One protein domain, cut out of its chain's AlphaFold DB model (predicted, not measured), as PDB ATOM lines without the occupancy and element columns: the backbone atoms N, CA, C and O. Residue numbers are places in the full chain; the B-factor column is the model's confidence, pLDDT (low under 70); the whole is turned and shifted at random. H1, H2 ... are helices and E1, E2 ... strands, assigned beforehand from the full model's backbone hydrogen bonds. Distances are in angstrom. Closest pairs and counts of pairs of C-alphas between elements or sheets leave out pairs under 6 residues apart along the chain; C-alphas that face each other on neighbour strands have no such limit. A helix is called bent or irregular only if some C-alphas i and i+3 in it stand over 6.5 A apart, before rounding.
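Overview. This is residues 4 to 213 of the 218 residues of an uncharacterized protein of Corynebacterium sp. HMSC11E11 (UniProt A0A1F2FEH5). Picture a small, strongly twisted sheet of four strands, E1 to E4, with helices at both edges: H3 packs over E1 on one face, and H4 packs over E4 on the opposite face. H1 lies beside H3 with H2 meeting its first residue, while H4 to H7 form an up-and-down bundle at the other end of the domain. The printed part has 210 residues, with three named helices, then four strands, then four helices along the chain; the sheet's order is E1 E2 E3 E4, antiparallel throughout. The class is mixed, helices and strands, with under half of the residues, 99 of 210, in named elements. The whole is compact, with a radius of gyration of the C-alphas of 17.2 A and spans of 52 by 37 by 32 A.

Arrangement. Start at H1, residues 4 to 13, and go on to H2, residues 20 to 27; they touch, closest at the C-alphas of Ser 4 and Ala 26, 5.2 A apart, at a steep tilt of 51 degrees. Look next at H3, residues 54 to 64, which touches H1 at a shallow tilt of 18 degrees, the same way; the C-alphas of Ile 10 and Ala 58 are closest, 6.0 A apart. Residues 79 to 84 are E1, and H3 is over it, slantwise at 52 degrees on the local plane, with a height over the sheet of 8.9 A. E2, residues 90 to 94, E3, residues 105 to 108, and E4, residues 115 to 119, complete a meander, each strand the antiparallel neighbour of the one before. Check N 80 and O 93, 2.9 A apart, for the hairpin of E1 and E2; N 92 and O 106, 2.9 A, for that of E2 and E3; and N 107 and O 116, 2.8 A, for that of E3 and E4. H4, residues 122 to 132, is over E4, only just slantwise at 59 degrees on the local plane; the C-alphas of Ala 119 and Phe 125 are their closest, 5.0 A apart. H5, residues 148 to 162, and H6, residues 165 to 176, form a helical hairpin at a shallow tilt of 4 degrees, with the C-alphas of Glu 160 and Ala 168 closest at 5.9 A. H7, residues 192 to 203, touches H4 opposite ways at 20 degrees, a shallow tilt, closest at the C-alphas of Gly 124 and Leu 203, 6.0 A. H5 and H7 are apart. In H1, H2, H3, H4 and H6 every O i to N i+4 pair is within hydrogen-bond range; in H5 it is 9 of 11 and in H7 4 of 8.

Along the chain. Find C-alpha 4 at (-43.926, 47.652, -44.306), where H1 begins its 14.6 A. H2 measures 10.4 A and H3 15.3 A. E1 starts at C-alpha 79, (-39.582, 47.682, -27.435), and runs 13.2 A; E2, E3 and E4 run 11.5, 9.6 and 12.8 A. H4 spans 15.2 A, H5 21.7 A, H6 16.6 A and H7 17.5 A, ending at C-alpha 203, (-20.137, 53.576, -33.987). H5 and H7 are irregular: C-alphas 158 and 161 are 7.3 A apart, and C-alphas 193 and 196 are 7.1 A apart.

Size, cuts and confidence. The two C-alphas farthest apart, those of Pro 67 and Pro 178, are 52.5 A apart. The printed part has no cut. Look for the long links from H2 to H3, H3 to E1, H4 to H5 and H6 to H7. Residues 211 to 212 pair antiparallel with residues 115 to 116 of E4. The mean pLDDT of the printed part is 91.9, and residues 33 to 39 are under 70.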
ATOM      1  N   SER A   4     -43.912  46.401 -45.085       92.44
ATOM      2  CA  SER A   4     -43.926  47.652 -44.306       92.44
ATOM      3  C   SER A   4     -45.321  48.077 -43.815       92.44
ATOM      4  O   SER A   4     -45.451  48.642 -42.728       92.44
ATOM      5  N   ALA A   5     -46.383  47.834 -44.593       93.19
ATOM      6  CA  ALA A   5     -47.749  48.177 -44.202       93.19
ATOM      7  C   ALA A   5     -48.262  47.245 -43.097       93.19
ATOM      8  O   ALA A   5     -48.900  47.720 -42.160       93.19
ATOM      9  N   GLU A   6     -47.932  45.953 -43.181       94.56
ATOM     10  CA  GLU A   6     -48.243  44.974 -42.133       94.56
ATOM     11  C   GLU A   6     -47.531  45.324 -40.820       94.56
ATOM     12  O   GLU A   6     -48.161  45.378 -39.765       94.56
ATOM     13  N   LEU A   7     -46.239  45.660 -40.892       95.38
ATOM     14  CA  LEU A   7     -45.455  46.088 -39.732       95.38
ATOM     15  C   LEU A   7     -46.058  47.331 -39.058       95.38
ATOM     16  O   LEU A   7     -46.151  47.369 -37.829       95.38
ATOM     17  N   ARG A   8     -46.495  48.331 -39.839       96.12
ATOM     18  CA  ARG A   8     -47.177  49.530 -39.316       96.12
ATOM     19  C   ARG A   8     -48.503  49.191 -38.630       96.12
ATOM     20  O   ARG A   8     -48.800  49.773 -37.593       96.12
ATOM     21  N   GLU A   9     -49.295  48.279 -39.190       96.31
ATOM     22  CA  GLU A   9     -50.562  47.852 -38.580       96.31
ATOM     23  C   GLU A   9     -50.326  47.149 -37.236       96.31
ATOM     24  O   GLU A   9     -50.981  47.480 -36.245       96.31
ATOM     25  N   ILE A  10     -49.340  46.248 -37.189       95.38
ATOM     26  CA  ILE A  10     -48.954  45.520 -35.978       95.38
ATOM     27  C   ILE A  10     -48.508  46.488 -34.876       95.38
ATOM     28  O   ILE A  10     -49.066  46.453 -33.784       95.38
ATOM     29  N   SER A  11     -47.549  47.384 -35.134       94.94
ATOM     30  CA  SER A  11     -47.046  48.286 -34.083       94.94
ATOM     31  C   SER A  11     -48.081  49.320 -33.634       94.94
ATOM     32  O   SER A  11     -48.150  49.637 -32.443       94.94
ATOM     33  N   ALA A  12     -48.953  49.782 -34.539       94.94
ATOM     34  CA  ALA A  12     -50.027  50.715 -34.204       94.94
ATOM     35  C   ALA A  12     -51.031  50.135 -33.193       94.94
ATOM     36  O   ALA A  12     -51.544  50.887 -32.360       94.94
ATOM     37  N   ALA A  13     -51.276  48.818 -33.208       94.44
ATOM     38  CA  ALA A  13     -52.132  48.151 -32.221       94.44
ATOM     39  C   ALA A  13     -51.592  48.270 -30.780       94.44
ATOM     40  O   ALA A  13     -52.369  48.218 -29.826       94.44
ATOM     41  N   HIS A  14     -50.284  48.500 -30.635       93.75
ATOM     42  CA  HIS A  14     -49.588  48.668 -29.359       93.75
ATOM     43  C   HIS A  14     -49.170  50.125 -29.089       93.75
ATOM     44  O   HIS A  14     -48.480  50.396 -28.112       93.75
ATOM     45  N   GLY A  15     -49.579  51.080 -29.935       93.94
ATOM     46  CA  GLY A  15     -49.188  52.488 -29.797       93.94
ATOM     47  C   GLY A  15     -47.704  52.758 -30.076       93.94
ATOM     48  O   GLY A  15     -47.184  53.783 -29.640       93.94
ATOM     49  N   LEU A  16     -47.032  51.854 -30.792       94.75
ATOM     50  CA  LEU A  16     -45.619  51.950 -31.156       94.75
ATOM     51  C   LEU A  16     -45.461  52.407 -32.610       94.75
ATOM     52  O   LEU A  16     -46.394  52.362 -33.411       94.75
ATOM     53  N   THR A  17     -44.266  52.871 -32.967       93.94
ATOM     54  CA  THR A  17     -43.927  53.282 -34.338       93.94
ATOM     55  C   THR A  17     -42.547  52.755 -34.693       93.94
ATOM     56  O   THR A  17     -41.606  52.919 -33.922       93.94
ATOM     57  N   TRP A  18     -42.433  52.105 -35.851       95.44
ATOM     58  CA  TRP A  18     -41.156  51.599 -36.348       95.44
ATOM     59  C   TRP A  18     -40.211  52.736 -36.745       95.44
ATOM     60  O   TRP A  18     -40.688  53.757 -37.244       95.44
ATOM     61  N   PRO A  19     -38.886  52.546 -36.613       95.00
ATOM     62  CA  PRO A  19     -37.918  53.388 -37.311       95.00
ATOM     63  C   PRO A  19     -38.188  53.358 -38.823       95.00
ATOM     64  O   PRO A  19     -38.405  52.285 -39.395       95.00
ATOM     65  N   GLU A  20     -38.177  54.516 -39.483       93.75
ATOM     66  CA  GLU A  20     -38.451  54.601 -40.928       93.75
ATOM     67  C   GLU A  20     -37.381  53.873 -41.755       93.75
ATOM     68  O   GLU A  20     -37.671  53.327 -42.820       93.75
ATOM     69  N   GLU A  21     -36.154  53.788 -41.239       94.31
ATOM     70  CA  GLU A  21     -35.055  53.027 -41.829       94.31
ATOM     71  C   GLU A  21     -35.388  51.527 -41.897       94.31
ATOM     72  O   GLU A  21     -35.123  50.877 -42.907       94.31
ATOM     73  N   TYR A  22     -36.046  50.982 -40.867       95.62
ATOM     74  CA  TYR A  22     -36.479  49.581 -40.863       95.62
ATOM     75  C   TYR A  22     -37.646  49.338 -41.827       95.62
ATOM     76  O   TYR A  22     -37.713  48.308 -42.495       95.62
ATOM     77  N   LEU A  23     -38.554  50.308 -41.956       95.06
ATOM     78  CA  LEU A  23     -39.644  50.232 -42.933       95.06
ATOM     79  C   LEU A  23     -39.134  50.339 -44.374       95.06
ATOM     80  O   LEU A  23     -39.706  49.705 -45.256       95.06
ATOM     81  N   THR A  24     -38.046  51.080 -44.597       93.94
ATOM     82  CA  THR A  24     -37.361  51.152 -45.897       93.94
ATOM     83  C   THR A  24     -36.782  49.790 -46.275       93.94
ATOM     84  O   THR A  24     -37.101  49.285 -47.345       93.94
ATOM     85  N   LEU A  25     -36.055  49.127 -45.360       93.38
ATOM     86  CA  LEU A  25     -35.606  47.738 -45.561       93.38
ATOM     87  C   LEU A  25     -36.771  46.799 -45.901       93.38
ATOM     88  O   LEU A  25     -36.626  45.900 -46.728       93.38
ATOM     89  N   ALA A  26     -37.929  46.998 -45.267       92.06
ATOM     90  CA  ALA A  26     -39.113  46.195 -45.535       92.06
ATOM     91  C   ALA A  26     -39.704  46.426 -46.929       92.06
ATOM     92  O   ALA A  26     -40.145  45.476 -47.573       92.06
ATOM     93  N   ASP A  27     -39.730  47.675 -47.391       91.44
ATOM     94  CA  ASP A  27     -40.171  48.026 -48.743       91.44
ATOM     95  C   ASP A  27     -39.188  47.535 -49.818       91.44
ATOM     96  O   ASP A  27     -39.619  47.184 -50.919       91.44
ATOM     97  N   ASP A  28     -37.906  47.432 -49.467       90.81
ATOM     98  CA  ASP A  28     -36.835  46.907 -50.316       90.81
ATOM     99  C   ASP A  28     -36.706  45.367 -50.256       90.81
ATOM    100  O   ASP A  28     -35.783  44.806 -50.839       90.81
ATOM    101  N   GLY A  29     -37.610  44.665 -49.558       88.88
ATOM    102  CA  GLY A  29     -37.644  43.194 -49.498       88.88
ATOM    103  C   GLY A  29     -36.603  42.552 -48.569       88.88
ATOM    104  O   GLY A  29     -36.550  41.329 -48.442       88.88
ATOM    105  N   MET A  30     -35.809  43.352 -47.853       89.69
ATOM    106  CA  MET A  30     -34.723  42.872 -46.988       89.69
ATOM    107  C   MET A  30     -35.223  42.184 -45.712       89.69
ATOM    108  O   MET A  30     -34.456  41.464 -45.072       89.69
ATOM    109  N   VAL A  31     -36.489  42.394 -45.330       87.00
ATOM    110  CA  VAL A  31     -37.092  41.817 -44.113       87.00
ATOM    111  C   VAL A  31     -38.143  40.734 -44.404       87.00
ATOM    112  O   VAL A  31     -38.984  40.411 -43.561       87.00
ATOM    113  N   ASP A  32     -38.096  40.133 -45.590       77.38
ATOM    114  CA  ASP A  32     -38.938  38.984 -45.897       77.38
ATOM    115  C   ASP A  32     -38.276  37.688 -45.400       77.38
ATOM    116  O   ASP A  32     -37.249  37.245 -45.910       77.38
ATOM    117  N   ALA A  33     -38.923  37.011 -44.444       58.72
ATOM    118  CA  ALA A  33     -38.480  35.715 -43.903       58.72
ATOM    119  C   ALA A  33     -38.479  34.567 -44.940       58.72
ATOM    120  O   ALA A  33     -38.131  33.426 -44.641       58.72
ATOM    121  N   SER A  34     -38.942  34.827 -46.161       57.50
ATOM    122  CA  SER A  34     -38.914  33.897 -47.288       57.50
ATOM    123  C   SER A  34     -38.528  34.678 -48.543       57.50
ATOM    124  O   SER A  34     -39.424  35.076 -49.291       57.50
ATOM    125  N   PRO A  35     -37.230  34.939 -48.771       54.47
ATOM    126  CA  PRO A  35     -36.789  35.720 -49.919       54.47
ATOM    127  C   PRO A  35     -37.289  35.067 -51.206       54.47
ATOM    128  O   PRO A  35     -37.018  33.898 -51.493       54.47
ATOM    129  N   THR A  36     -38.053  35.816 -51.995       44.50
ATOM    130  CA  THR A  36     -38.526  35.359 -53.304       44.50
ATOM    131  C   THR A  36     -37.573  35.848 -54.394       44.50
ATOM    132  O   THR A  36     -37.945  36.643 -55.245       44.50
ATOM    133  N   GLY A  37     -36.313  35.397 -54.397       53.94
ATOM    134  CA  GLY A  37     -35.362  35.849 -55.419       53.94
ATOM    135  C   GLY A  37     -33.887  35.611 -55.114       53.94
ATOM    136  O   GLY A  37     -33.533  34.686 -54.395       53.94
ATOM    137  N   ALA A  38     -33.041  36.447 -55.726       50.00
ATOM    138  CA  ALA A  38     -31.581  36.468 -55.582       50.00
ATOM    139  C   ALA A  38     -31.090  37.535 -54.577       50.00
ATOM    140  O   ALA A  38     -29.899  37.838 -54.533       50.00
ATOM    141  N   GLU A  39     -32.008  38.153 -53.835       62.53
ATOM    142  CA  GLU A  39     -31.708  39.184 -52.842       62.53
ATOM    143  C   GLU A  39     -31.235  38.517 -51.550       62.53
ATOM    144  O   GLU A  39     -31.840  37.546 -51.100       62.53
ATOM    145  N   ILE A  40     -30.126  39.009 -50.993       72.06
ATOM    146  CA  ILE A  40     -29.563  38.543 -49.721       72.06
ATOM    147  C   ILE A  40     -30.365  39.233 -48.609       72.06
ATOM    148  O   ILE A  40     -30.230  40.455 -48.491       72.06
ATOM    149  N   PRO A  41     -31.179  38.507 -47.813       81.50
ATOM    150  CA  PRO A  41     -31.938  39.099 -46.714       81.50
ATOM    151  C   PRO A  41     -31.051  39.841 -45.716       81.50
ATOM    152  O   PRO A  41     -29.838  39.611 -45.645       81.50
ATOM    153  N   LEU A  42     -31.679  40.691 -44.902       86.62
ATOM    154  CA  LEU A  42     -31.010  41.397 -43.818       86.62
ATOM    155  C   LEU A  42     -30.225  40.410 -42.950       86.62
ATOM    156  O   LEU A  42     -30.800  39.495 -42.365       86.62
ATOM    157  N   LEU A  43     -28.911  40.629 -42.882       87.12
ATOM    158  CA  LEU A  43     -27.983  39.849 -42.066       87.12
ATOM    159  C   LEU A  43     -28.015  38.331 -42.314       87.12
ATOM    160  O   LEU A  43     -27.711  37.554 -41.419       87.12
ATOM    161  N   HIS A  44     -28.318  37.904 -43.544       82.88
ATOM    162  CA  HIS A  44     -28.398  36.485 -43.927       82.88
ATOM    163  C   HIS A  44     -27.161  35.644 -43.563       82.88
ATOM    164  O   HIS A  44     -27.266  34.435 -43.381       82.88
ATOM    165  N   PHE A  45     -25.996  36.283 -43.496       85.00
ATOM    166  CA  PHE A  45     -24.717  35.652 -43.188       85.00
ATOM    167  C   PHE A  45     -24.313  35.765 -41.710       85.00
ATOM    168  O   PHE A  45     -23.257  35.257 -41.347       85.00
ATOM    169  N   SER A  46     -25.114  36.418 -40.860       86.25
ATOM    170  CA  SER A  46     -24.877  36.415 -39.413       86.25
ATOM    171  C   SER A  46     -25.285  35.071 -38.816       86.25
ATOM    172  O   SER A  46     -26.361  34.549 -39.103       86.25
ATOM    173  N   THR A  47     -24.420  34.514 -37.971       79.12
ATOM    174  CA  THR A  47     -24.640  33.239 -37.272       79.12
ATOM    175  C   THR A  47     -25.529  33.389 -36.036       79.12
ATOM    176  O   THR A  47     -26.097  32.404 -35.567       79.12
ATOM    177  N   ASN A  48     -25.702  34.618 -35.540       85.94
ATOM    178  CA  ASN A  48     -26.476  34.917 -34.335       85.94
ATOM    179  C   ASN A  48     -27.777  35.679 -34.622       85.94
ATOM    180  O   ASN A  48     -28.501  36.004 -33.692       85.94
ATOM    181  N   PHE A  49     -28.128  35.932 -35.886       92.75
ATOM    182  CA  PHE A  49     -29.325  36.699 -36.227       92.75
ATOM    183  C   PHE A  49     -30.345  35.883 -37.022       92.75
ATOM    184  O   PHE A  49     -30.127  35.513 -38.174       92.75
ATOM    185  N   GLU A  50     -31.524  35.696 -36.437       91.44
ATOM    186  CA  GLU A  50     -32.718  35.221 -37.125       91.44
ATOM    187  C   GLU A  50     -33.730  36.356 -37.255       91.44
ATOM    188  O   GLU A  50     -34.191  36.937 -36.269       91.44
ATOM    189  N   LEU A  51     -34.124  36.659 -38.488       92.31
ATOM    190  CA  LEU A  51     -35.139  37.665 -38.752       92.31
ATOM    191  C   LEU A  51     -36.523  37.193 -38.277       92.31
ATOM    192  O   LEU A  51     -36.979  36.101 -38.623       92.31
ATOM    193  N   LEU A  52     -37.241  38.052 -37.553       92.94
ATOM    194  CA  LEU A  52     -38.613  37.760 -37.144       92.94
ATOM    195  C   LEU A  52     -39.610  38.130 -38.243       92.94
ATOM    196  O   LEU A  52     -39.675  39.269 -38.698       92.94
ATOM    197  N   GLY A  53     -40.460  37.176 -38.626       90.94
ATOM    198  CA  GLY A  53     -41.599  37.455 -39.499       90.94
ATOM    199  C   GLY A  53     -42.707  38.239 -38.781       90.94
ATOM    200  O   GLY A  53     -42.846  38.176 -37.560       90.94
ATOM    201  N   ALA A  54     -43.577  38.910 -39.539       91.56
ATOM    202  CA  ALA A  54     -44.661  39.745 -39.001       91.56
ATOM    203  C   ALA A  54     -45.533  39.041 -37.937       91.56
ATOM    204  O   ALA A  54     -45.850  39.617 -36.898       91.56
ATOM    205  N   LYS A  55     -45.867  37.759 -38.139       92.12
ATOM    206  CA  LYS A  55     -46.629  36.963 -37.155       92.12
ATOM    207  C   LYS A  55     -45.878  36.761 -35.840       92.12
ATOM    208  O   LYS A  55     -46.484  36.788 -34.772       92.12
ATOM    209  N   ASP A  56     -44.574  36.534 -35.927       94.06
ATOM    210  CA  ASP A  56     -43.702  36.339 -34.774       94.06
ATOM    211  C   ASP A  56     -43.504  37.624 -33.979       94.06
ATOM    212  O   ASP A  56     -43.454  37.575 -32.747       94.06
ATOM    213  N   ILE A  57     -43.427  38.752 -34.685       95.94
ATOM    214  CA  ILE A  57     -43.405  40.094 -34.107       95.94
ATOM    215  C   ILE A  57     -44.722  40.366 -33.375       95.94
ATOM    216  O   ILE A  57     -44.695  40.692 -32.192       95.94
ATOM    217  N   ALA A  58     -45.870  40.164 -34.036       95.81
ATOM    218  CA  ALA A  58     -47.186  40.383 -33.435       95.81
ATOM    219  C   ALA A  58     -47.364  39.572 -32.142       95.81
ATOM    220  O   ALA A  58     -47.695  40.136 -31.104       95.81
ATOM    221  N   ARG A  59     -47.027  38.274 -32.169       95.19
ATOM    222  CA  ARG A  59     -47.085  37.411 -30.978       95.19
ATOM    223  C   ARG A  59     -46.218  37.939 -29.831       95.19
ATOM    224  O   ARG A  59     -46.617  37.867 -28.677       95.19
ATOM    225  N   ARG A  60     -45.015  38.441 -30.123       94.75
ATOM    226  CA  ARG A  60     -44.107  38.964 -29.088       94.75
ATOM    227  C   ARG A  60     -44.610  40.274 -28.494       94.75
ATOM    228  O   ARG A  60     -44.514  40.443 -27.286       94.75
ATOM    229  N   LEU A  61     -45.179  41.160 -29.311       95.62
ATOM    230  CA  LEU A  61     -45.798  42.393 -28.822       95.62
ATOM    231  C   LEU A  61     -47.045  42.118 -27.975       95.62
ATOM    232  O   LEU A  61     -47.262  42.806 -26.980       95.62
ATOM    233  N   GLU A  62     -47.834  41.099 -28.328       94.50
ATOM    234  CA  GLU A  62     -48.924  40.607 -27.478       94.50
ATOM    235  C   GLU A  62     -48.387  40.148 -26.119       94.50
ATOM    236  O   GLU A  62     -48.867  40.643 -25.104       94.50
ATOM    237  N   MET A  63     -47.342  39.309 -26.095       92.00
ATOM    238  CA  MET A  63     -46.709  38.853 -24.848       92.00
ATOM    239  C   MET A  63     -46.167  40.017 -24.007       92.00
ATOM    240  O   MET A  63     -46.441  40.085 -22.819       92.00
ATOM    241  N   PHE A  64     -45.449  40.972 -24.610       92.12
ATOM    242  CA  PHE A  64     -44.945  42.152 -23.891       92.12
ATOM    243  C   PHE A  64     -46.060  43.003 -23.272       92.12
ATOM    244  O   PHE A  64     -45.818  43.709 -22.298       92.12
ATOM    245  N   ALA A  65     -47.271  42.957 -23.831       90.44
ATOM    246  CA  ALA A  65     -48.429  43.678 -23.317       90.44
ATOM    247  C   ALA A  65     -49.249  42.872 -22.290       90.44
ATOM    248  O   ALA A  65     -50.195  43.424 -21.717       90.44
ATOM    249  N   GLU A  66     -48.939  41.588 -22.063       90.38
ATOM    250  CA  GLU A  66     -49.649  40.763 -21.083       90.38
ATOM    251  C   GLU A  66     -49.343  41.249 -19.653       90.38
ATOM    252  O   GLU A  66     -48.184  41.263 -19.246       90.38
ATOM    253  N   PRO A  67     -50.362  41.607 -18.843       83.69
ATOM    254  CA  PRO A  67     -50.140  42.108 -17.482       83.69
ATOM    255  C   PRO A  67     -49.446  41.117 -16.540       83.69
ATOM    256  O   PRO A  67     -48.870  41.534 -15.540       83.69
ATOM    257  N   ASP A  68     -49.550  39.822 -16.846       82.94
ATOM    258  CA  ASP A  68     -48.959  38.728 -16.074       82.94
ATOM    259  C   ASP A  68     -47.676  38.183 -16.737       82.94
ATOM    260  O   ASP A  68     -47.170  37.137 -16.319       82.94
ATOM    261  N   ASP A  69     -47.147  38.853 -17.775       85.50
ATOM    262  CA  ASP A  69     -45.844  38.498 -18.333       85.50
ATOM    263  C   ASP A  69     -44.791  38.655 -17.234       85.50
ATOM    264  O   ASP A  69     -44.631  39.720 -16.635       85.50
ATOM    265  N   PHE A  70     -44.077  37.566 -16.957       81.81
ATOM    266  CA  PHE A  70     -43.097  37.504 -15.878       81.81
ATOM    267  C   PHE A  70     -41.970  38.527 -16.038       81.81
ATOM    268  O   PHE A  70     -41.275  38.801 -15.062       81.81
ATOM    269  N   ARG A  71     -41.788  39.081 -17.244       85.00
ATOM    270  CA  ARG A  71     -40.804  40.120 -17.488       85.00
ATOM    271  C   ARG A  71     -41.236  41.461 -16.904       85.00
ATOM    272  O   ARG A  71     -40.403  42.202 -16.395       85.00
ATOM    273  N   ASN A  72     -42.532  41.772 -16.915       86.25
ATOM    274  CA  ASN A  72     -43.038  43.064 -16.444       86.25
ATOM    275  C   ASN A  72     -42.283  44.252 -17.096       86.25
ATOM    276  O   ASN A  72     -41.826  45.171 -16.417       86.25
ATOM    277  N   ILE A  73     -42.083  44.188 -18.420       88.81
ATOM    278  CA  ILE A  73     -41.404  45.239 -19.199       88.81
ATOM    279  C   ILE A  73     -42.230  46.524 -19.109       88.81
ATOM    280  O   ILE A  73     -43.424  46.506 -19.412       88.81
ATOM    281  N   ASP A  74     -41.605  47.647 -18.745       89.62
ATOM    282  CA  ASP A  74     -42.286  48.945 -18.750       89.62
ATOM    283  C   ASP A  74     -42.688  49.303 -20.196       89.62
ATOM    284  O   ASP A  74     -41.813  49.456 -21.055       89.62
ATOM    285  N   PRO A  75     -43.989  49.487 -20.507       88.88
ATOM    286  CA  PRO A  75     -44.427  49.887 -21.843       88.88
ATOM    287  C   PRO A  75     -43.772  51.183 -22.346       88.88
ATOM    288  O   PRO A  75     -43.691  51.397 -23.557       88.88
ATOM    289  N   ALA A  76     -43.289  52.044 -21.440       90.81
ATOM    290  CA  ALA A  76     -42.550  53.255 -21.783       90.81
ATOM    291  C   ALA A  76     -41.202  52.978 -22.470       90.81
ATOM    292  O   ALA A  76     -40.689  53.872 -23.140       90.81
ATOM    293  N   GLU A  77     -40.649  51.765 -22.361       93.12
ATOM    294  CA  GLU A  77     -39.433  51.353 -23.075       93.12
ATOM    295  C   GLU A  77     -39.657  51.246 -24.591       93.12
ATOM    296  O   GLU A  77     -38.737  51.459 -25.391       93.12
ATOM    297  N   GLY A  78     -40.899  50.978 -25.006       94.50
ATOM    298  CA  GLY A  78     -41.303  50.953 -26.408       94.50
ATOM    299  C   GLY A  78     -40.505  49.955 -27.250       94.50
ATOM    300  O   GLY A  78     -39.985  50.323 -28.307       94.50
ATOM    301  N   LEU A  79     -40.362  48.720 -26.765       96.31
ATOM    302  CA  LEU A  79     -39.582  47.682 -27.435       96.31
ATOM    303  C   LEU A  79     -40.313  47.131 -28.669       96.31
ATOM    304  O   LEU A  79     -41.434  46.635 -28.570       96.31
ATOM    305  N   LEU A  80     -39.652  47.181 -29.827       97.38
ATOM    306  CA  LEU A  80     -40.104  46.562 -31.076       97.38
ATOM    307  C   LEU A  80     -39.118  45.458 -31.492       97.38
ATOM    308  O   LEU A  80     -38.033  45.786 -31.979       97.38
ATOM    309  N   PRO A  81     -39.460  44.168 -31.314       97.25
ATOM    310  CA  PRO A  81     -38.582  43.066 -31.683       97.25
ATOM    311  C   PRO A  81     -38.557  42.896 -33.203       97.25
ATOM    312  O   PRO A  81     -39.612  42.887 -33.837       97.25
ATOM    313  N   PHE A  82     -37.372  42.726 -33.784       96.69
ATOM    314  CA  PHE A  82     -37.205  42.548 -35.236       96.69
ATOM    315  C   PHE A  82     -36.313  41.362 -35.614       96.69
ATOM    316  O   PHE A  82     -36.392  40.862 -36.736       96.69
ATOM    317  N   GLY A  83     -35.504  40.884 -34.674       95.81
ATOM    318  CA  GLY A  83     -34.677  39.698 -34.827       95.81
ATOM    319  C   GLY A  83     -34.583  38.920 -33.523       95.81
ATOM    320  O   GLY A  83     -35.051  39.376 -32.473       95.81
ATOM    321  N   MET A  84     -33.976  37.745 -33.585       95.31
ATOM    322  CA  MET A  84     -33.748  36.887 -32.432       95.31
ATOM    323  C   MET A  84     -32.468  36.072 -32.608       95.31
ATOM    324  O   MET A  84     -32.143  35.678 -33.721       95.31
ATOM    325  N   GLU A  85     -31.775  35.781 -31.516       93.88
ATOM    326  CA  GLU A  85     -30.706  34.779 -31.503       93.88
ATOM    327  C   GLU A  85     -31.292  33.357 -31.469       93.88
ATOM    328  O   GLU A  85     -32.377  33.160 -30.914       93.88
ATOM    329  N   PRO A  86     -30.570  32.315 -31.924       86.69
ATOM    330  CA  PRO A  86     -31.016  30.923 -31.767       86.69
ATOM    331  C   PRO A  86     -31.318  30.540 -30.306       86.69
ATOM    332  O   PRO A  86     -32.162  29.683 -30.031       86.69
ATOM    333  N   GLY A  87     -30.648  31.205 -29.354       85.94
ATOM    334  CA  GLY A  87     -30.880  31.069 -27.916       85.94
ATOM    335  C   GLY A  87     -32.207  31.658 -27.430       85.94
ATOM    336  O   GLY A  87     -32.647  31.307 -26.340       85.94
ATOM    337  N   GLY A  88     -32.870  32.491 -28.237       90.94
ATOM    338  CA  GLY A  88     -34.173  33.101 -27.967       90.94
ATOM    339  C   GLY A  88     -34.126  34.534 -27.419       90.94
ATOM    340  O   GLY A  88     -35.187  35.071 -27.091       90.94
ATOM    341  N   ASN A  89     -32.942  35.140 -27.312       94.69
ATOM    342  CA  ASN A  89     -32.770  36.561 -26.998       94.69
ATOM    343  C   ASN A  89     -33.278  37.418 -28.155       94.69
ATOM    344  O   ASN A  89     -33.152  37.024 -29.313       94.69
ATOM    345  N   LEU A  90     -33.874  38.572 -27.866       96.75
ATOM    346  CA  LEU A  90     -34.543  39.388 -28.880       96.75
ATOM    347  C   LEU A  90     -33.754  40.650 -29.200       96.75
ATOM    348  O   LEU A  90     -33.500  41.466 -28.318       96.75
ATOM    349  N   TYR A  91     -33.474  40.861 -30.483       97.88
ATOM    350  CA  TYR A  91     -33.029  42.155 -30.982       97.88
ATOM    351  C   TYR A  91     -34.239  43.084 -31.076       97.88
ATOM    352  O   TYR A  91     -35.191  42.821 -31.823       97.88
ATOM    353  N   CYS A  92     -34.202  44.172 -30.311       97.94
ATOM    354  CA  CYS A  92     -35.301  45.120 -30.189       97.94
ATOM    355  C   CYS A  92     -34.846  46.539 -30.526       97.94
ATOM    356  O   CYS A  92     -33.800  46.994 -30.067       97.94
ATOM    357  N   PHE A  93     -35.685  47.285 -31.242       97.88
ATOM    358  CA  PHE A  93     -35.608  48.743 -31.225       97.88
ATOM    359  C   PHE A  93     -36.201  49.265 -29.921       97.88
ATOM    360  O   PHE A  93     -37.320  48.895 -29.564       97.88
ATOM    361  N   ARG A  94     -35.495  50.167 -29.239       96.19
ATOM    362  CA  ARG A  94     -35.964  50.810 -28.004       96.19
ATOM    363  C   ARG A  94     -36.512  52.205 -28.308       96.19
ATOM    364  O   ARG A  94     -35.827  53.217 -28.143       96.19
ATOM    365  N   THR A  95     -37.754  52.266 -28.788       94.12
ATOM    366  CA  THR A  95     -38.367  53.517 -29.283       94.12
ATOM    367  C   THR A  95     -38.653  54.533 -28.177       94.12
ATOM    368  O   THR A  95     -38.591  55.737 -28.425       94.12
ATOM    369  N   GLY A  96     -38.870  54.072 -26.940       88.12
ATOM    370  CA  GLY A  96     -39.078  54.939 -25.779       88.12
ATOM    371  C   GLY A  96     -37.876  55.822 -25.437       88.12
ATOM    372  O   GLY A  96     -38.033  56.930 -24.926       88.12
ATOM    373  N   ALA A  97     -36.667  55.370 -25.785       74.94
ATOM    374  CA  ALA A  97     -35.421  56.098 -25.550       74.94
ATOM    375  C   ALA A  97     -35.072  57.108 -26.657       74.94
ATOM    376  O   ALA A  97     -34.198  57.951 -26.457       74.94
ATOM    377  N   ALA A  98     -35.727  57.029 -27.818       71.19
ATOM    378  CA  ALA A  98     -35.280  57.722 -29.024       71.19
ATOM    379  C   ALA A  98     -35.582  59.230 -29.018       71.19
ATOM    380  O   ALA A  98     -34.852  60.017 -29.622       71.19
ATOM    381  N   GLY A  99     -36.637  59.682 -28.329       72.44
ATOM    382  CA  GLY A  99     -37.072  61.079 -28.413       72.44
ATOM    383  C   GLY A  99     -37.292  61.506 -29.874       72.44
ATOM    384  O   GLY A  99     -38.201  61.009 -30.525       72.44
ATOM    385  N   ALA A 100     -36.466  62.429 -30.385       70.44
ATOM    386  CA  ALA A 100     -36.433  62.828 -31.805       70.44
ATOM    387  C   ALA A 100     -35.139  62.406 -32.539       70.44
ATOM    388  O   ALA A 100     -34.881  62.878 -33.646       70.44
ATOM    389  N   GLY A 101     -34.288  61.610 -31.890       84.56
ATOM    390  CA  GLY A 101     -33.019  61.120 -32.421       84.56
ATOM    391  C   GLY A 101     -33.118  59.705 -32.999       84.56
ATOM    392  O   GLY A 101     -34.222  59.175 -33.148       84.56
ATOM    393  N   PRO A 102     -31.966  59.095 -33.328       90.50
ATOM    394  CA  PRO A 102     -31.909  57.715 -33.792       90.50
ATOM    395  C   PRO A 102     -32.459  56.736 -32.747       90.50
ATOM    396  O   PRO A 102     -32.383  56.989 -31.542       90.50
ATOM    397  N   VAL A 103     -33.028  55.624 -33.215       96.25
ATOM    398  CA  VAL A 103     -33.627  54.603 -32.348       96.25
ATOM    399  C   VAL A 103     -32.591  53.518 -32.039       96.25
ATOM    400  O   VAL A 103     -32.230  52.776 -32.955       96.25
ATOM    401  N   PRO A 104     -32.135  53.378 -30.780       96.94
ATOM    402  CA  PRO A 104     -31.104  52.409 -30.440       96.94
ATOM    403  C   PRO A 104     -31.615  50.971 -30.525       96.94
ATOM    404  O   PRO A 104     -32.799  50.692 -30.295       96.94
ATOM    405  N   VAL A 105     -30.683  50.065 -30.812       98.06
ATOM    406  CA  VAL A 105     -30.902  48.618 -30.817       98.06
ATOM    407  C   VAL A 105     -30.327  48.012 -29.541       98.06
ATOM    408  O   VAL A 105     -29.197  48.317 -29.143       98.06
ATOM    409  N   VAL A 106     -31.121  47.157 -28.902       97.56
ATOM    410  CA  VAL A 106     -30.777  46.435 -27.671       97.56
ATOM    411  C   VAL A 106     -31.000  44.934 -27.846       97.56
ATOM    412  O   VAL A 106     -31.838  44.527 -28.655       97.56
ATOM    413  N   LEU A 107     -30.277  44.130 -27.069       96.94
ATOM    414  CA  LEU A 107     -30.536  42.706 -26.885       96.94
ATOM    415  C   LEU A 107     -31.346  42.523 -25.603       96.94
ATOM    416  O   LEU A 107     -30.831  42.747 -24.512       96.94
ATOM    417  N   LEU A 108     -32.610  42.134 -25.733       95.25
ATOM    418  CA  LEU A 108     -33.428  41.714 -24.603       95.25
ATOM    419  C   LEU A 108     -33.112  40.244 -24.308       95.25
ATOM    420  O   LEU A 108     -33.456  39.368 -25.112       95.25
ATOM    421  N   GLN A 109     -32.468  39.990 -23.171       92.50
ATOM    422  CA  GLN A 109     -32.106  38.638 -22.755       92.50
ATOM    423  C   GLN A 109     -33.365  37.859 -22.366       92.50
ATOM    424  O   GLN A 109     -34.343  38.421 -21.865       92.50
ATOM    425  N   ASN A 110     -33.358  36.550 -22.607       87.50
ATOM    426  CA  ASN A 110     -34.456  35.658 -22.234       87.50
ATOM    427  C   ASN A 110     -34.203  34.862 -20.944       87.50
ATOM    428  O   ASN A 110     -35.068  34.084 -20.530       87.50
ATOM    429  N   ASP A 111     -33.042  35.064 -20.326       81.62
ATOM    430  CA  ASP A 111     -32.590  34.421 -19.100       81.62
ATOM    431  C   ASP A 111     -32.312  35.464 -17.994       81.62
ATOM    432  O   ASP A 111     -32.861  36.567 -17.993       81.62
ATOM    433  N   GLU A 112     -31.511  35.099 -16.990       73.56
ATOM    434  CA  GLU A 112     -31.173  35.976 -15.862       73.56
ATOM    435  C   GLU A 112     -30.095  37.035 -16.204       73.56
ATOM    436  O   GLU A 112     -29.789  37.884 -15.355       73.56
ATOM    437  N   GLN A 113     -29.512  37.016 -17.413       81.81
ATOM    438  CA  GLN A 113     -28.431  37.920 -17.839       81.81
ATOM    439  C   GLN A 113     -28.933  39.312 -18.200       81.81
ATOM    440  O   GLN A 113     -30.056  39.464 -18.658       81.81
ATOM    441  N   GLU A 114     -28.117  40.349 -17.955       86.81
ATOM    442  CA  GLU A 114     -28.435  41.765 -18.227       86.81
ATOM    443  C   GLU A 114     -28.711  42.029 -19.704       86.81
ATOM    444  O   GLU A 114     -28.007  41.512 -20.564       86.81
ATOM    445  N   ASP A 115     -29.759  42.809 -19.987       94.31
ATOM    446  CA  ASP A 115     -30.036  43.220 -21.360       94.31
ATOM    447  C   ASP A 115     -28.876  44.095 -21.842       94.31
ATOM    448  O   ASP A 115     -28.210  44.759 -21.042       94.31
ATOM    449  N   GLU A 116     -28.614  44.109 -23.143       95.62
ATOM    450  CA  GLU A 116     -27.411  44.750 -23.673       95.62
ATOM    451  C   GLU A 116     -27.735  45.866 -24.650       95.62
ATOM    452  O   GLU A 116     -28.649  45.786 -25.474       95.62
ATOM    453  N   ARG A 117     -26.931  46.924 -24.603       97.00
ATOM    454  CA  ARG A 117     -26.926  47.975 -25.618       97.00
ATOM    455  C   ARG A 117     -26.044  47.546 -26.781       97.00
ATOM    456  O   ARG A 117     -24.846  47.360 -26.600       97.00
ATOM    457  N   LEU A 118     -26.603  47.462 -27.984       97.62
ATOM    458  CA  LEU A 118     -25.861  46.961 -29.143       97.62
ATOM    459  C   LEU A 118     -25.406  48.079 -30.075       97.62
ATOM    460  O   LEU A 118     -24.240  48.142 -30.456       97.62
ATOM    461  N   ALA A 119     -26.317  48.981 -30.435       97.69
ATOM    462  CA  ALA A 119     -26.026  50.023 -31.408       97.69
ATOM    463  C   ALA A 119     -26.866  51.284 -31.173       97.69
ATOM    464  O   ALA A 119     -27.986  51.196 -30.659       97.69
ATOM    465  N   PRO A 120     -26.359  52.461 -31.582       96.38
ATOM    466  CA  PRO A 120     -27.100  53.715 -31.462       96.38
ATOM    467  C   PRO A 120     -28.271  53.804 -32.452       96.38
ATOM    468  O   PRO A 120     -29.201  54.574 -32.222       96.38
ATOM    469  N   ASP A 121     -28.222  53.035 -33.542       97.12
ATOM    470  CA  ASP A 121     -29.221  52.994 -34.604       97.12
ATOM    471  C   ASP A 121     -29.135  51.694 -35.424       97.12
ATOM    472  O   ASP A 121     -28.276  50.838 -35.193       97.12
ATOM    473  N   LEU A 122     -30.045  51.546 -36.391       97.38
ATOM    474  CA  LEU A 122     -30.114  50.380 -37.272       97.38
ATOM    475  C   LEU A 122     -28.867  50.215 -38.151       97.38
ATOM    476  O   LEU A 122     -28.389  49.099 -38.319       97.38
ATOM    477  N   ALA A 123     -28.327  51.306 -38.696       97.88
ATOM    478  CA  ALA A 123     -27.136  51.248 -39.543       97.88
ATOM    479  C   ALA A 123     -25.921  50.749 -38.747       97.88
ATOM    480  O   ALA A 123     -25.153  49.910 -39.217       97.88
ATOM    481  N   GLY A 124     -25.779  51.226 -37.507       98.31
ATOM    482  CA  GLY A 124     -24.768  50.774 -36.569       98.31
ATOM    483  C   GLY A 124     -24.928  49.310 -36.178       98.31
ATOM    484  O   GLY A 124     -23.928  48.599 -36.115       98.31
ATOM    485  N   PHE A 125     -26.166  48.851 -35.986       98.12
ATOM    486  CA  PHE A 125     -26.448  47.441 -35.722       98.12
ATOM    487  C   PHE A 125     -26.042  46.558 -36.906       98.12
ATOM    488  O   PHE A 125     -25.270  45.624 -36.727       98.12
ATOM    489  N   ILE A 126     -26.477  46.902 -38.126       97.88
ATOM    490  CA  ILE A 126     -26.113  46.163 -39.345       97.88
ATOM    491  C   ILE A 126     -24.593  46.094 -39.495       97.88
ATOM    492  O   ILE A 126     -24.040  45.029 -39.752       97.88
ATOM    493  N   PHE A 127     -23.909  47.224 -39.310       98.56
ATOM    494  CA  PHE A 127     -22.456  47.282 -39.380       98.56
ATOM    495  C   PHE A 127     -21.780  46.363 -38.354       98.56
ATOM    496  O   PHE A 127     -20.911  45.582 -38.736       98.56
ATOM    497  N   ALA A 128     -22.174  46.439 -37.079       98.06
ATOM    498  CA  ALA A 128     -21.589  45.620 -36.019       98.06
ATOM    499  C   ALA A 128     -21.796  44.121 -36.279       98.06
ATOM    500  O   ALA A 128     -20.840  43.353 -36.195       98.06
ATOM    501  N   GLU A 129     -23.004  43.727 -36.685       97.38
ATOM    502  CA  GLU A 129     -23.337  42.339 -37.021       97.38
ATOM    503  C   GLU A 129     -22.533  41.821 -38.218       97.38
ATOM    504  O   GLU A 129     -21.997  40.716 -38.178       97.38
ATOM    505  N   MET A 130     -22.369  42.634 -39.268       97.75
ATOM    506  CA  MET A 130     -21.543  42.260 -40.422       97.75
ATOM    507  C   MET A 130     -20.069  42.062 -40.046       97.75
ATOM    508  O   MET A 130     -19.418  41.155 -40.568       97.75
ATOM    509  N   VAL A 131     -19.532  42.893 -39.146       98.12
ATOM    510  CA  VAL A 131     -18.158  42.730 -38.643       98.12
ATOM    511  C   VAL A 131     -18.045  41.484 -37.765       98.12
ATOM    512  O   VAL A 131     -17.123  40.696 -37.969       98.12
ATOM    513  N   GLY A 132     -18.982  41.279 -36.837       96.88
ATOM    514  CA  GLY A 132     -18.999  40.128 -35.931       96.88
ATOM    515  C   GLY A 132     -19.070  38.799 -36.680       96.88
ATOM    516  O   GLY A 132     -18.211  37.941 -36.492       96.88
ATOM    517  N   ALA A 133     -20.004  38.677 -37.626       95.44
ATOM    518  CA  ALA A 133     -20.150  37.499 -38.486       95.44
ATOM    519  C   ALA A 133     -18.916  37.215 -39.362       95.44
ATOM    520  O   ALA A 133     -18.739  36.117 -39.875       95.44
ATOM    521  N   SER A 134     -18.049  38.210 -39.551       96.75
ATOM    522  CA  SER A 134     -16.825  38.071 -40.338       96.75
ATOM    523  C   SER A 134     -15.623  37.599 -39.519       96.75
ATOM    524  O   SER A 134     -14.567  37.353 -40.108       96.75
ATOM    525  N   ALA A 135     -15.745  37.499 -38.190       96.81
ATOM    526  CA  ALA A 135     -14.676  37.042 -37.297       96.81
ATOM    527  C   ALA A 135     -14.546  35.513 -37.271       96.81
ATOM    528  O   ALA A 135     -13.429  34.988 -37.171       96.81
ATOM    529  N   GLU A 136     -15.672  34.813 -37.408       95.62
ATOM    530  CA  GLU A 136     -15.749  33.357 -37.440       95.62
ATOM    531  C   GLU A 136     -16.927  32.881 -38.289       95.62
ATOM    532  O   GLU A 136     -18.068  33.273 -38.059       95.62
ATOM    533  N   PHE A 137     -16.620  32.027 -39.260       95.12
ATOM    534  CA  PHE A 137     -17.575  31.277 -40.067       95.12
ATOM    535  C   PHE A 137     -16.908  30.003 -40.606       95.12
ATOM    536  O   PHE A 137     -15.686  29.959 -40.775       95.12
ATOM    537  N   TYR A 138     -17.697  28.979 -40.900       94.56
ATOM    538  CA  TYR A 138     -17.263  27.693 -41.450       94.56
ATOM    539  C   TYR A 138     -17.550  27.594 -42.952       94.56
ATOM    540  O   TYR A 138     -18.191  28.466 -43.539       94.56
ATOM    541  N   ASP A 139     -17.036  26.557 -43.614       92.12
ATOM    542  CA  ASP A 139     -17.226  26.351 -45.057       92.12
ATOM    543  C   ASP A 139     -18.646  25.901 -45.435       92.12
ATOM    544  O   ASP A 139     -19.037  26.029 -46.598       92.12
ATOM    545  N   ASP A 140     -19.415  25.415 -44.461       89.00
ATOM    546  CA  ASP A 140     -20.833  25.083 -44.573       89.00
ATOM    547  C   ASP A 140     -21.774  26.212 -44.115       89.00
ATOM    548  O   ASP A 140     -22.990  26.096 -44.295       89.00
ATOM    549  N   ASP A 141     -21.231  27.330 -43.624       90.06
ATOM    550  CA  ASP A 141     -21.988  28.567 -43.436       90.06
ATOM    551  C   ASP A 141     -22.190  29.289 -44.771       90.06
ATOM    552  O   ASP A 141     -21.324  29.292 -45.647       90.06
ATOM    553  N   TYR A 142     -23.301  30.018 -44.906       88.88
ATOM    554  CA  TYR A 142     -23.605  30.775 -46.126       88.88
ATOM    555  C   TYR A 142     -22.505  31.779 -46.521       88.88
ATOM    556  O   TYR A 142     -22.289  32.024 -47.709       88.88
ATOM    557  N   LEU A 143     -21.799  32.362 -45.543       91.75
ATOM    558  CA  LEU A 143     -20.668  33.249 -45.820       91.75
ATOM    559  C   LEU A 143     -19.459  32.476 -46.353       91.75
ATOM    560  O   LEU A 143     -18.811  32.945 -47.290       91.75
ATOM    561  N   GLY A 144     -19.153  31.316 -45.769       91.69
ATOM    562  CA  GLY A 144     -17.983  30.517 -46.116       91.69
ATOM    563  C   GLY A 144     -18.163  29.613 -47.335       91.69
ATOM    564  O   GLY A 144     -17.167  29.214 -47.943       91.69
ATOM    565  N   GLU A 145     -19.404  29.342 -47.745       90.38
ATOM    566  CA  GLU A 145     -19.698  28.450 -48.863       90.38
ATOM    567  C   GLU A 145     -19.098  28.977 -50.184       90.38
ATOM    568  O   GLU A 145     -19.443  30.043 -50.707       90.38
ATOM    569  N   GLY A 146     -18.195  28.197 -50.780       92.56
ATOM    570  CA  GLY A 146     -17.613  28.490 -52.090       92.56
ATOM    571  C   GLY A 146     -16.516  29.561 -52.064       92.56
ATOM    572  O   GLY A 146     -15.347  29.238 -51.867       92.56
ATOM    573  N   GLU A 147     -16.860  30.818 -52.365       93.81
ATOM    574  CA  GLU A 147     -15.902  31.936 -52.448       93.81
ATOM    575  C   GLU A 147     -16.207  32.997 -51.367       93.81
ATOM    576  O   GLU A 147     -16.856  34.000 -51.677       93.81
ATOM    577  N   PRO A 148     -15.689  32.859 -50.126       94.69
ATOM    578  CA  PRO A 148     -16.075  33.723 -49.004       94.69
ATOM    579  C   PRO A 148     -15.915  35.221 -49.265       94.69
ATOM    580  O   PRO A 148     -16.755  36.034 -48.895       94.69
ATOM    581  N   ARG A 149     -14.846  35.609 -49.972       95.31
ATOM    582  CA  ARG A 149     -14.618  37.010 -50.350       95.31
ATOM    583  C   ARG A 149     -15.713  37.541 -51.266       95.31
ATOM    584  O   ARG A 149     -16.167  38.663 -51.085       95.31
ATOM    585  N   ARG A 150     -16.138  36.740 -52.242       94.69
ATOM    586  CA  ARG A 150     -17.202  37.119 -53.171       94.69
ATOM    587  C   ARG A 150     -18.541  37.227 -52.446       94.69
ATOM    588  O   ARG A 150     -19.308  38.138 -52.750       94.69
ATOM    589  N   ASN A 151     -18.799  36.336 -51.491       94.31
ATOM    590  CA  ASN A 151     -19.996  36.385 -50.652       94.31
ATOM    591  C   ASN A 151     -20.002  37.664 -49.802       94.31
ATOM    592  O   ASN A 151     -20.968  38.420 -49.855       94.31
ATOM    593  N   ALA A 152     -18.895  37.976 -49.119       95.44
ATOM    594  CA  ALA A 152     -18.748  39.200 -48.332       95.44
ATOM    595  C   ALA A 152     -18.893  40.478 -49.185       95.44
ATOM    596  O   ALA A 152     -19.594  41.414 -48.803       95.44
ATOM    597  N   GLU A 153     -18.293  40.517 -50.380       94.94
ATOM    598  CA  GLU A 153     -18.448  41.633 -51.325       94.94
ATOM    599  C   GLU A 153     -19.903  41.812 -51.782       94.94
ATOM    600  O   GLU A 153     -20.400  42.939 -51.818       94.94
ATOM    601  N   ALA A 154     -20.603  40.716 -52.093       93.56
ATOM    602  CA  ALA A 154     -22.021  40.752 -52.445       93.56
ATOM    603  C   ALA A 154     -22.892  41.200 -51.260       93.56
ATOM    604  O   ALA A 154     -23.842  41.960 -51.454       93.56
ATOM    605  N   TRP A 155     -22.538  40.780 -50.041       93.94
ATOM    606  CA  TRP A 155     -23.218  41.188 -48.815       93.94
ATOM    607  C   TRP A 155     -23.083  42.692 -48.570       93.94
ATOM    608  O   TRP A 155     -24.087  43.376 -48.369       93.94
ATOM    609  N   LEU A 156     -21.864  43.239 -48.687       95.94
ATOM    610  CA  LEU A 156     -21.645  44.685 -48.623       95.94
ATOM    611  C   LEU A 156     -22.418  45.410 -49.722       95.94
ATOM    612  O   LEU A 156     -23.055  46.416 -49.444       95.94
ATOM    613  N   GLN A 157     -22.403  44.902 -50.956       95.00
ATOM    614  CA  GLN A 157     -23.102  45.547 -52.064       95.00
ATOM    615  C   GLN A 157     -24.616  45.652 -51.824       95.00
ATOM    616  O   GLN A 157     -25.209  46.671 -52.182       95.00
ATOM    617  N   SER A 158     -25.244  44.630 -51.232       92.62
ATOM    618  CA  SER A 158     -26.678  44.676 -50.920       92.62
ATOM    619  C   SER A 158     -27.005  45.541 -49.700       92.62
ATOM    620  O   SER A 158     -28.112  46.066 -49.626       92.62
ATOM    621  N   HIS A 159     -26.059  45.725 -48.771       95.12
ATOM    622  CA  HIS A 159     -26.291  46.455 -47.519       95.12
ATOM    623  C   HIS A 159     -25.773  47.905 -47.531       95.12
ATOM    624  O   HIS A 159     -26.212  48.712 -46.715       95.12
ATOM    625  N   GLU A 160     -24.891  48.273 -48.468       95.75
ATOM    626  CA  GLU A 160     -24.297  49.614 -48.578       95.75
ATOM    627  C   GLU A 160     -25.323  50.771 -48.570       95.75
ATOM    628  O   GLU A 160     -25.033  51.779 -47.925       95.75
ATOM    629  N   PRO A 161     -26.526  50.665 -49.180       95.94
ATOM    630  CA  PRO A 161     -27.543  51.721 -49.103       95.94
ATOM    631  C   PRO A 161     -28.057  52.037 -47.690       95.94
ATOM    632  O   PRO A 161     -28.566  53.135 -47.468       95.94
ATOM    633  N   TYR A 162     -27.928  51.099 -46.748       96.50
ATOM    634  CA  TYR A 162     -28.432  51.220 -45.372       96.50
ATOM    635  C   TYR A 162     -27.326  51.546 -44.363       96.50
ATOM    636  O   TYR A 162     -27.572  51.587 -43.159       96.50
ATOM    637  N   LEU A 163     -26.105  51.769 -44.852       97.75
ATOM    638  CA  LEU A 163     -24.925  52.048 -44.049       97.75
ATOM    639  C   LEU A 163     -24.478  53.501 -44.214       97.75
ATOM    640  O   LEU A 163     -24.596  54.119 -45.274       97.75
ATOM    641  N   GLY A 164     -23.875  54.045 -43.160       97.12
ATOM    642  CA  GLY A 164     -23.101  55.275 -43.246       97.12
ATOM    643  C   GLY A 164     -21.831  55.082 -44.082       97.12
ATOM    644  O   GLY A 164     -21.256  53.997 -44.148       97.12
ATOM    645  N   GLN A 165     -21.331  56.168 -44.679       97.94
ATOM    646  CA  GLN A 165     -20.137  56.127 -45.537       97.94
ATOM    647  C   GLN A 165     -18.907  55.525 -44.830       97.94
ATOM    648  O   GLN A 165     -18.139  54.792 -45.448       97.94
ATOM    649  N   GLU A 166     -18.714  55.839 -43.547       98.31
ATOM    650  CA  GLU A 166     -17.601  55.319 -42.746       98.31
ATOM    651  C   GLU A 166     -17.751  53.819 -42.454       98.31
ATOM    652  O   GLU A 166     -16.786  53.074 -42.599       98.31
ATOM    653  N   GLN A 167     -18.969  53.363 -42.142       98.69
ATOM    654  CA  GLN A 167     -19.285  51.946 -41.920       98.69
ATOM    655  C   GLN A 167     -19.034  51.121 -43.189       98.69
ATOM    656  O   GLN A 167     -18.328  50.113 -43.155       98.69
ATOM    657  N   ALA A 168     -19.531  51.591 -44.339       98.62
ATOM    658  CA  ALA A 168     -19.305  50.937 -45.627       98.62
ATOM    659  C   ALA A 168     -17.817  50.923 -46.029       98.62
ATOM    660  O   ALA A 168     -17.337  49.959 -46.627       98.62
ATOM    661  N   ALA A 169     -17.062  51.981 -45.706       98.62
ATOM    662  CA  ALA A 169     -15.618  52.018 -45.931       98.62
ATOM    663  C   ALA A 169     -14.873  50.994 -45.062       98.62
ATOM    664  O   ALA A 169     -14.063  50.237 -45.598       98.62
ATOM    665  N   ALA A 170     -15.195  50.915 -43.769       98.75
ATOM    666  CA  ALA A 170     -14.592  49.957 -42.846       98.75
ATOM    667  C   ALA A 170     -14.861  48.499 -43.264       98.75
ATOM    668  O   ALA A 170     -13.931  47.696 -43.305       98.75
ATOM    669  N   LEU A 171     -16.095  48.168 -43.671       98.62
ATOM    670  CA  LEU A 171     -16.431  46.834 -44.192       98.62
ATOM    671  C   LEU A 171     -15.683  46.507 -45.489       98.62
ATOM    672  O   LEU A 171     -15.185  45.398 -45.657       98.62
ATOM    673  N   ARG A 172     -15.542  47.477 -46.400       98.50
ATOM    674  CA  ARG A 172     -14.775  47.288 -47.641       98.50
ATOM    675  C   ARG A 172     -13.304  46.985 -47.362       98.50
ATOM    676  O   ARG A 172     -12.714  46.144 -48.036       98.50
ATOM    677  N   GLU A 173     -12.709  47.671 -46.390       98.56
ATOM    678  CA  GLU A 173     -11.334  47.409 -45.958       98.56
ATOM    679  C   GLU A 173     -11.205  46.047 -45.271       98.56
ATOM    680  O   GLU A 173     -10.263  45.309 -45.561       98.56
ATOM    681  N   LEU A 174     -12.168  45.686 -44.416       98.62
ATOM    682  CA  LEU A 174     -12.236  44.380 -43.765       98.62
ATOM    683  C   LEU A 174     -12.302  43.244 -44.795       98.62
ATOM    684  O   LEU A 174     -11.453  42.355 -44.785       98.62
ATOM    685  N   PHE A 175     -13.235  43.307 -45.746       98.06
ATOM    686  CA  PHE A 175     -13.419  42.262 -46.762       98.06
ATOM    687  C   PHE A 175     -12.285  42.208 -47.789       98.06
ATOM    688  O   PHE A 175     -12.161  41.226 -48.521       98.06
ATOM    689  N   ALA A 176     -11.406  43.215 -47.825       97.62
ATOM    690  CA  ALA A 176     -10.166  43.191 -48.595       97.62
ATOM    691  C   ALA A 176      -9.020  42.439 -47.885       97.62
ATOM    692  O   ALA A 176      -8.063  42.036 -48.555       97.62
ATOM    693  N   ARG A 177      -9.106  42.182 -46.572       98.00
ATOM    694  CA  ARG A 177      -8.060  41.476 -45.809       98.00
ATOM    695  C   ARG A 177      -7.874  40.026 -46.283       98.00
ATOM    696  O   ARG A 177      -8.797  39.441 -46.859       98.00
ATOM    697  N   PRO A 178      -6.679  39.428 -46.111       97.38
ATOM    698  CA  PRO A 178      -6.490  37.993 -46.300       97.38
ATOM    699  C   PRO A 178      -7.407  37.192 -45.375       97.38
ATOM    700  O   PRO A 178      -7.635  37.595 -44.242       97.38
ATOM    701  N   LEU A 179      -7.899  36.056 -45.866       97.44
ATOM    702  CA  LEU A 179      -8.692  35.143 -45.055       97.44
ATOM    703  C   LEU A 179      -7.780  34.445 -44.036       97.44
ATOM    704  O   LEU A 179      -6.734  33.906 -44.409       97.44
ATOM    705  N   ILE A 180      -8.184  34.468 -42.774       97.75
ATOM    706  CA  ILE A 180      -7.618  33.675 -41.687       97.75
ATOM    707  C   ILE A 180      -8.291  32.306 -41.747       97.75
ATOM    708  O   ILE A 180      -9.505  32.232 -41.898       97.75
ATOM    709  N   VAL A 181      -7.504  31.238 -41.651       96.50
ATOM    710  CA  VAL A 181      -7.993  29.858 -41.526       96.50
ATOM    711  C   VAL A 181      -7.362  29.286 -40.266       96.50
ATOM    712  O   VAL A 181      -6.136  29.354 -40.117       96.50
ATOM    713  N   ARG A 182      -8.193  28.788 -39.352       95.75
ATOM    714  CA  ARG A 182      -7.786  28.305 -38.028       95.75
ATOM    715  C   ARG A 182      -7.703  26.775 -38.000       95.75
ATOM    716  O   ARG A 182      -8.085  26.100 -38.950       95.75
ATOM    717  N   ASP A 183      -7.154  26.232 -36.913       94.88
ATOM    718  CA  ASP A 183      -6.918  24.784 -36.753       94.88
ATOM    719  C   ASP A 183      -8.215  23.959 -36.642       94.88
ATOM    720  O   ASP A 183      -8.186  22.744 -36.830       94.88
ATOM    721  N   ASP A 184      -9.333  24.600 -36.305       93.94
ATOM    722  CA  ASP A 184     -10.669  24.006 -36.220       93.94
ATOM    723  C   ASP A 184     -11.489  24.187 -37.507       93.94
ATOM    724  O   ASP A 184     -12.708  24.034 -37.483       93.94
ATOM    725  N   ASP A 185     -10.815  24.517 -38.612       91.62
ATOM    726  CA  ASP A 185     -11.384  24.806 -39.931       91.62
ATOM    727  C   ASP A 185     -12.306  26.041 -39.976       91.62
ATOM    728  O   ASP A 185     -12.863  26.356 -41.031       91.62
ATOM    729  N   SER A 186     -12.407  26.810 -38.883       95.62
ATOM    730  CA  SER A 186     -13.066  28.114 -38.920       95.62
ATOM    731  C   SER A 186     -12.247  29.129 -39.720       95.62
ATOM    732  O   SER A 186     -11.009  29.093 -39.795       95.62
ATOM    733  N   MET A 187     -12.956  30.071 -40.327       97.00
ATOM    734  CA  MET A 187     -12.411  31.132 -41.156       97.00
ATOM    735  C   MET A 187     -12.815  32.506 -40.625       97.00
ATOM    736  O   MET A 187     -13.791  32.644 -39.898       97.00
ATOM    737  N   GLY A 188     -12.068  33.545 -40.999       97.56
ATOM    738  CA  GLY A 188     -12.407  34.924 -40.649       97.56
ATOM    739  C   GLY A 188     -11.648  35.958 -41.478       97.56
ATOM    740  O   GLY A 188     -10.565  35.691 -41.997       97.56
ATOM    741  N   PHE A 189     -12.200  37.164 -41.606       98.19
ATOM    742  CA  PHE A 189     -11.506  38.330 -42.179       98.19
ATOM    743  C   PHE A 189     -10.755  39.154 -41.117       98.19
ATOM    744  O   PHE A 189      -9.961  40.033 -41.460       98.19
ATOM    745  N   LEU A 190     -11.003  38.871 -39.840       98.38
ATOM    746  CA  LEU A 190     -10.380  39.465 -38.660       98.38
ATOM    747  C   LEU A 190     -10.382  38.455 -37.504       98.38
ATOM    748  O   LEU A 190     -11.145  37.487 -37.524       98.38
ATOM    749  N   GLU A 191      -9.537  38.677 -36.500       97.38
ATOM    750  CA  GLU A 191      -9.616  37.932 -35.244       97.38
ATOM    751  C   GLU A 191     -10.760  38.441 -34.363       97.38
ATOM    752  O   GLU A 191     -11.099  39.624 -34.383       97.38
ATOM    753  N   PHE A 192     -11.307  37.574 -33.508       94.56
ATOM    754  CA  PHE A 192     -12.350  37.948 -32.545       94.56
ATOM    755  C   PHE A 192     -11.987  39.153 -31.677       94.56
ATOM    756  O   PHE A 192     -12.821  40.015 -31.423       94.56
ATOM    757  N   SER A 193     -10.725  39.242 -31.248       95.94
ATOM    758  CA  SER A 193     -10.243  40.363 -30.439       95.94
ATOM    759  C   SER A 193     -10.242  41.702 -31.183       95.94
ATOM    760  O   SER A 193     -10.160  42.738 -30.538       95.94
ATOM    761  N   GLU A 194     -10.308  41.696 -32.517       97.94
ATOM    762  CA  GLU A 194     -10.323  42.912 -33.338       97.94
ATOM    763  C   GLU A 194     -11.740  43.453 -33.585       97.94
ATOM    764  O   GLU A 194     -11.869  44.557 -34.113       97.94
ATOM    765  N   VAL A 195     -12.801  42.705 -33.248       97.75
ATOM    766  CA  VAL A 195     -14.191  43.101 -33.550       97.75
ATOM    767  C   VAL A 195     -14.508  44.462 -32.936       97.75
ATOM    768  O   VAL A 195     -14.858  45.395 -33.656       97.75
ATOM    769  N   ASP A 196     -14.307  44.620 -31.629       97.25
ATOM    770  CA  ASP A 196     -14.607  45.883 -30.947       97.25
ATOM    771  C   ASP A 196     -13.615  46.991 -31.304       97.25
ATOM    772  O   ASP A 196     -14.010  48.147 -31.465       97.25
ATOM    773  N   GLU A 197     -12.349  46.637 -31.550       97.75
ATOM    774  CA  GLU A 197     -11.334  47.582 -32.025       97.75
ATOM    775  C   GLU A 197     -11.708  48.204 -33.380       97.75
ATOM    776  O   GLU A 197     -11.359  49.357 -33.650       97.75
ATOM    777  N   LEU A 198     -12.431  47.459 -34.225       98.31
ATOM    778  CA  LEU A 198     -12.935  47.937 -35.508       98.31
ATOM    779  C   LEU A 198     -14.282  48.657 -35.367       98.31
ATOM    780  O   LEU A 198     -14.497  49.683 -36.017       98.31
ATOM    781  N   VAL A 199     -15.191  48.136 -34.540       98.44
ATOM    782  CA  VAL A 199     -16.574  48.625 -34.476       98.44
ATOM    783  C   VAL A 199     -16.711  49.899 -33.638       98.44
ATOM    784  O   VAL A 199     -17.337  50.864 -34.092       98.44
ATOM    785  N   ASP A 200     -16.107  49.957 -32.450       98.06
ATOM    786  CA  ASP A 200     -16.334  51.052 -31.492       98.06
ATOM    787  C   ASP A 200     -15.931  52.439 -32.019       98.06
ATOM    788  O   ASP A 200     -16.707  53.392 -31.852       98.06
ATOM    789  N   PRO A 201     -14.779  52.607 -32.706       98.06
ATOM    790  CA  PRO A 201     -14.400  53.908 -33.255       98.06
ATOM    791  C   PRO A 201     -15.369  54.420 -34.328       98.06
ATOM    792  O   PRO A 201     -15.532  55.636 -34.474       98.06
ATOM    793  N   VAL A 202     -16.007  53.507 -35.068       98.19
ATOM    794  CA  VAL A 202     -16.960  53.830 -36.139       98.19
ATOM    795  C   VAL A 202     -18.327  54.174 -35.551       98.19
ATOM    796  O   VAL A 202     -18.903  55.205 -35.911       98.19
ATOM    797  N   LEU A 203     -18.826  53.361 -34.611       97.50
ATOM    798  CA  LEU A 203     -20.137  53.576 -33.987       97.50
ATOM    799  C   LEU A 203     -20.172  54.780 -33.053       97.50
ATOM    800  O   LEU A 203     -21.211  55.426 -32.937       97.50
ATOM    801  N   ARG A 204     -19.051  55.089 -32.385       96.69
ATOM    802  CA  ARG A 204     -18.962  56.171 -31.386       96.69
ATOM    803  C   ARG A 204     -20.058  56.059 -30.322       96.69
ATOM    804  O   ARG A 204     -20.614  57.066 -29.880       96.69
ATOM    805  N   TYR A 205     -20.351  54.827 -29.921       96.31
ATOM    806  CA  TYR A 205     -21.393  54.487 -28.964       96.31
ATOM    807  C   TYR A 205     -20.743  53.878 -27.715       96.31
ATOM    808  O   TYR A 205     -20.591  52.665 -27.640       96.31
ATOM    809  N   PRO A 206     -20.290  54.710 -26.757       94.44
ATOM    810  CA  PRO A 206     -19.481  54.248 -25.626       94.44
ATOM    811  C   PRO A 206     -20.240  53.325 -24.670       94.44
ATOM    812  O   PRO A 206     -19.606  52.583 -23.938       94.44
ATOM    813  N   GLU A 207     -21.574  53.372 -24.689       93.62
ATOM    814  CA  GLU A 207     -22.438  52.509 -23.879       93.62
ATOM    815  C   GLU A 207     -22.656  51.126 -24.522       93.62
ATOM    816  O   GLU A 207     -23.458  50.340 -24.026       93.62
ATOM    817  N   ARG A 208     -22.018  50.821 -25.661       95.81
ATOM    818  CA  ARG A 208     -22.125  49.507 -26.304       95.81
ATOM    819  C   ARG A 208     -21.622  48.415 -25.352       95.81
ATOM    820  O   ARG A 208     -20.593  48.587 -24.707       95.81
ATOM    821  N   HIS A 209     -22.362  47.312 -25.266       94.50
ATOM    822  CA  HIS A 209     -22.179  46.223 -24.298       94.50
ATOM    823  C   HIS A 209     -22.318  46.631 -22.823       94.50
ATOM    824  O   HIS A 209     -22.136  45.792 -21.943       94.50
ATOM    825  N   GLU A 210     -22.683  47.885 -22.514       93.75
ATOM    826  CA  GLU A 210     -23.077  48.219 -21.150       93.75
ATOM    827  C   GLU A 210     -24.437  47.575 -20.835       93.75
ATOM    828  O   GLU A 210     -25.393  47.738 -21.612       93.75
ATOM    829  N   PRO A 211     -24.545  46.890 -19.684       93.62
ATOM    830  CA  PRO A 211     -25.804  46.379 -19.176       93.62
ATOM    831  C   PRO A 211     -26.910  47.432 -19.088       93.62
ATOM    832  O   PRO A 211     -26.700  48.575 -18.667       93.62
ATOM    833  N   ILE A 212     -28.128  47.017 -19.413       92.19
ATOM    834  CA  ILE A 212     -29.358  47.757 -19.173       92.19
ATOM    835  C   ILE A 212     -30.400  46.808 -18.573       92.19
ATOM    836  O   ILE A 212     -30.501  45.650 -18.951       92.19
ATOM    837  N   GLN A 213     -31.172  47.296 -17.606       89.50
ATOM    838  CA  GLN A 213     -32.288  46.546 -17.037       89.50
ATOM    839  C   GLN A 213     -33.580  47.006 -17.719       89.50
ATOM    840  O   GLN A 213     -34.030  48.124 -17.458       89.50
TER     841      GLN A 213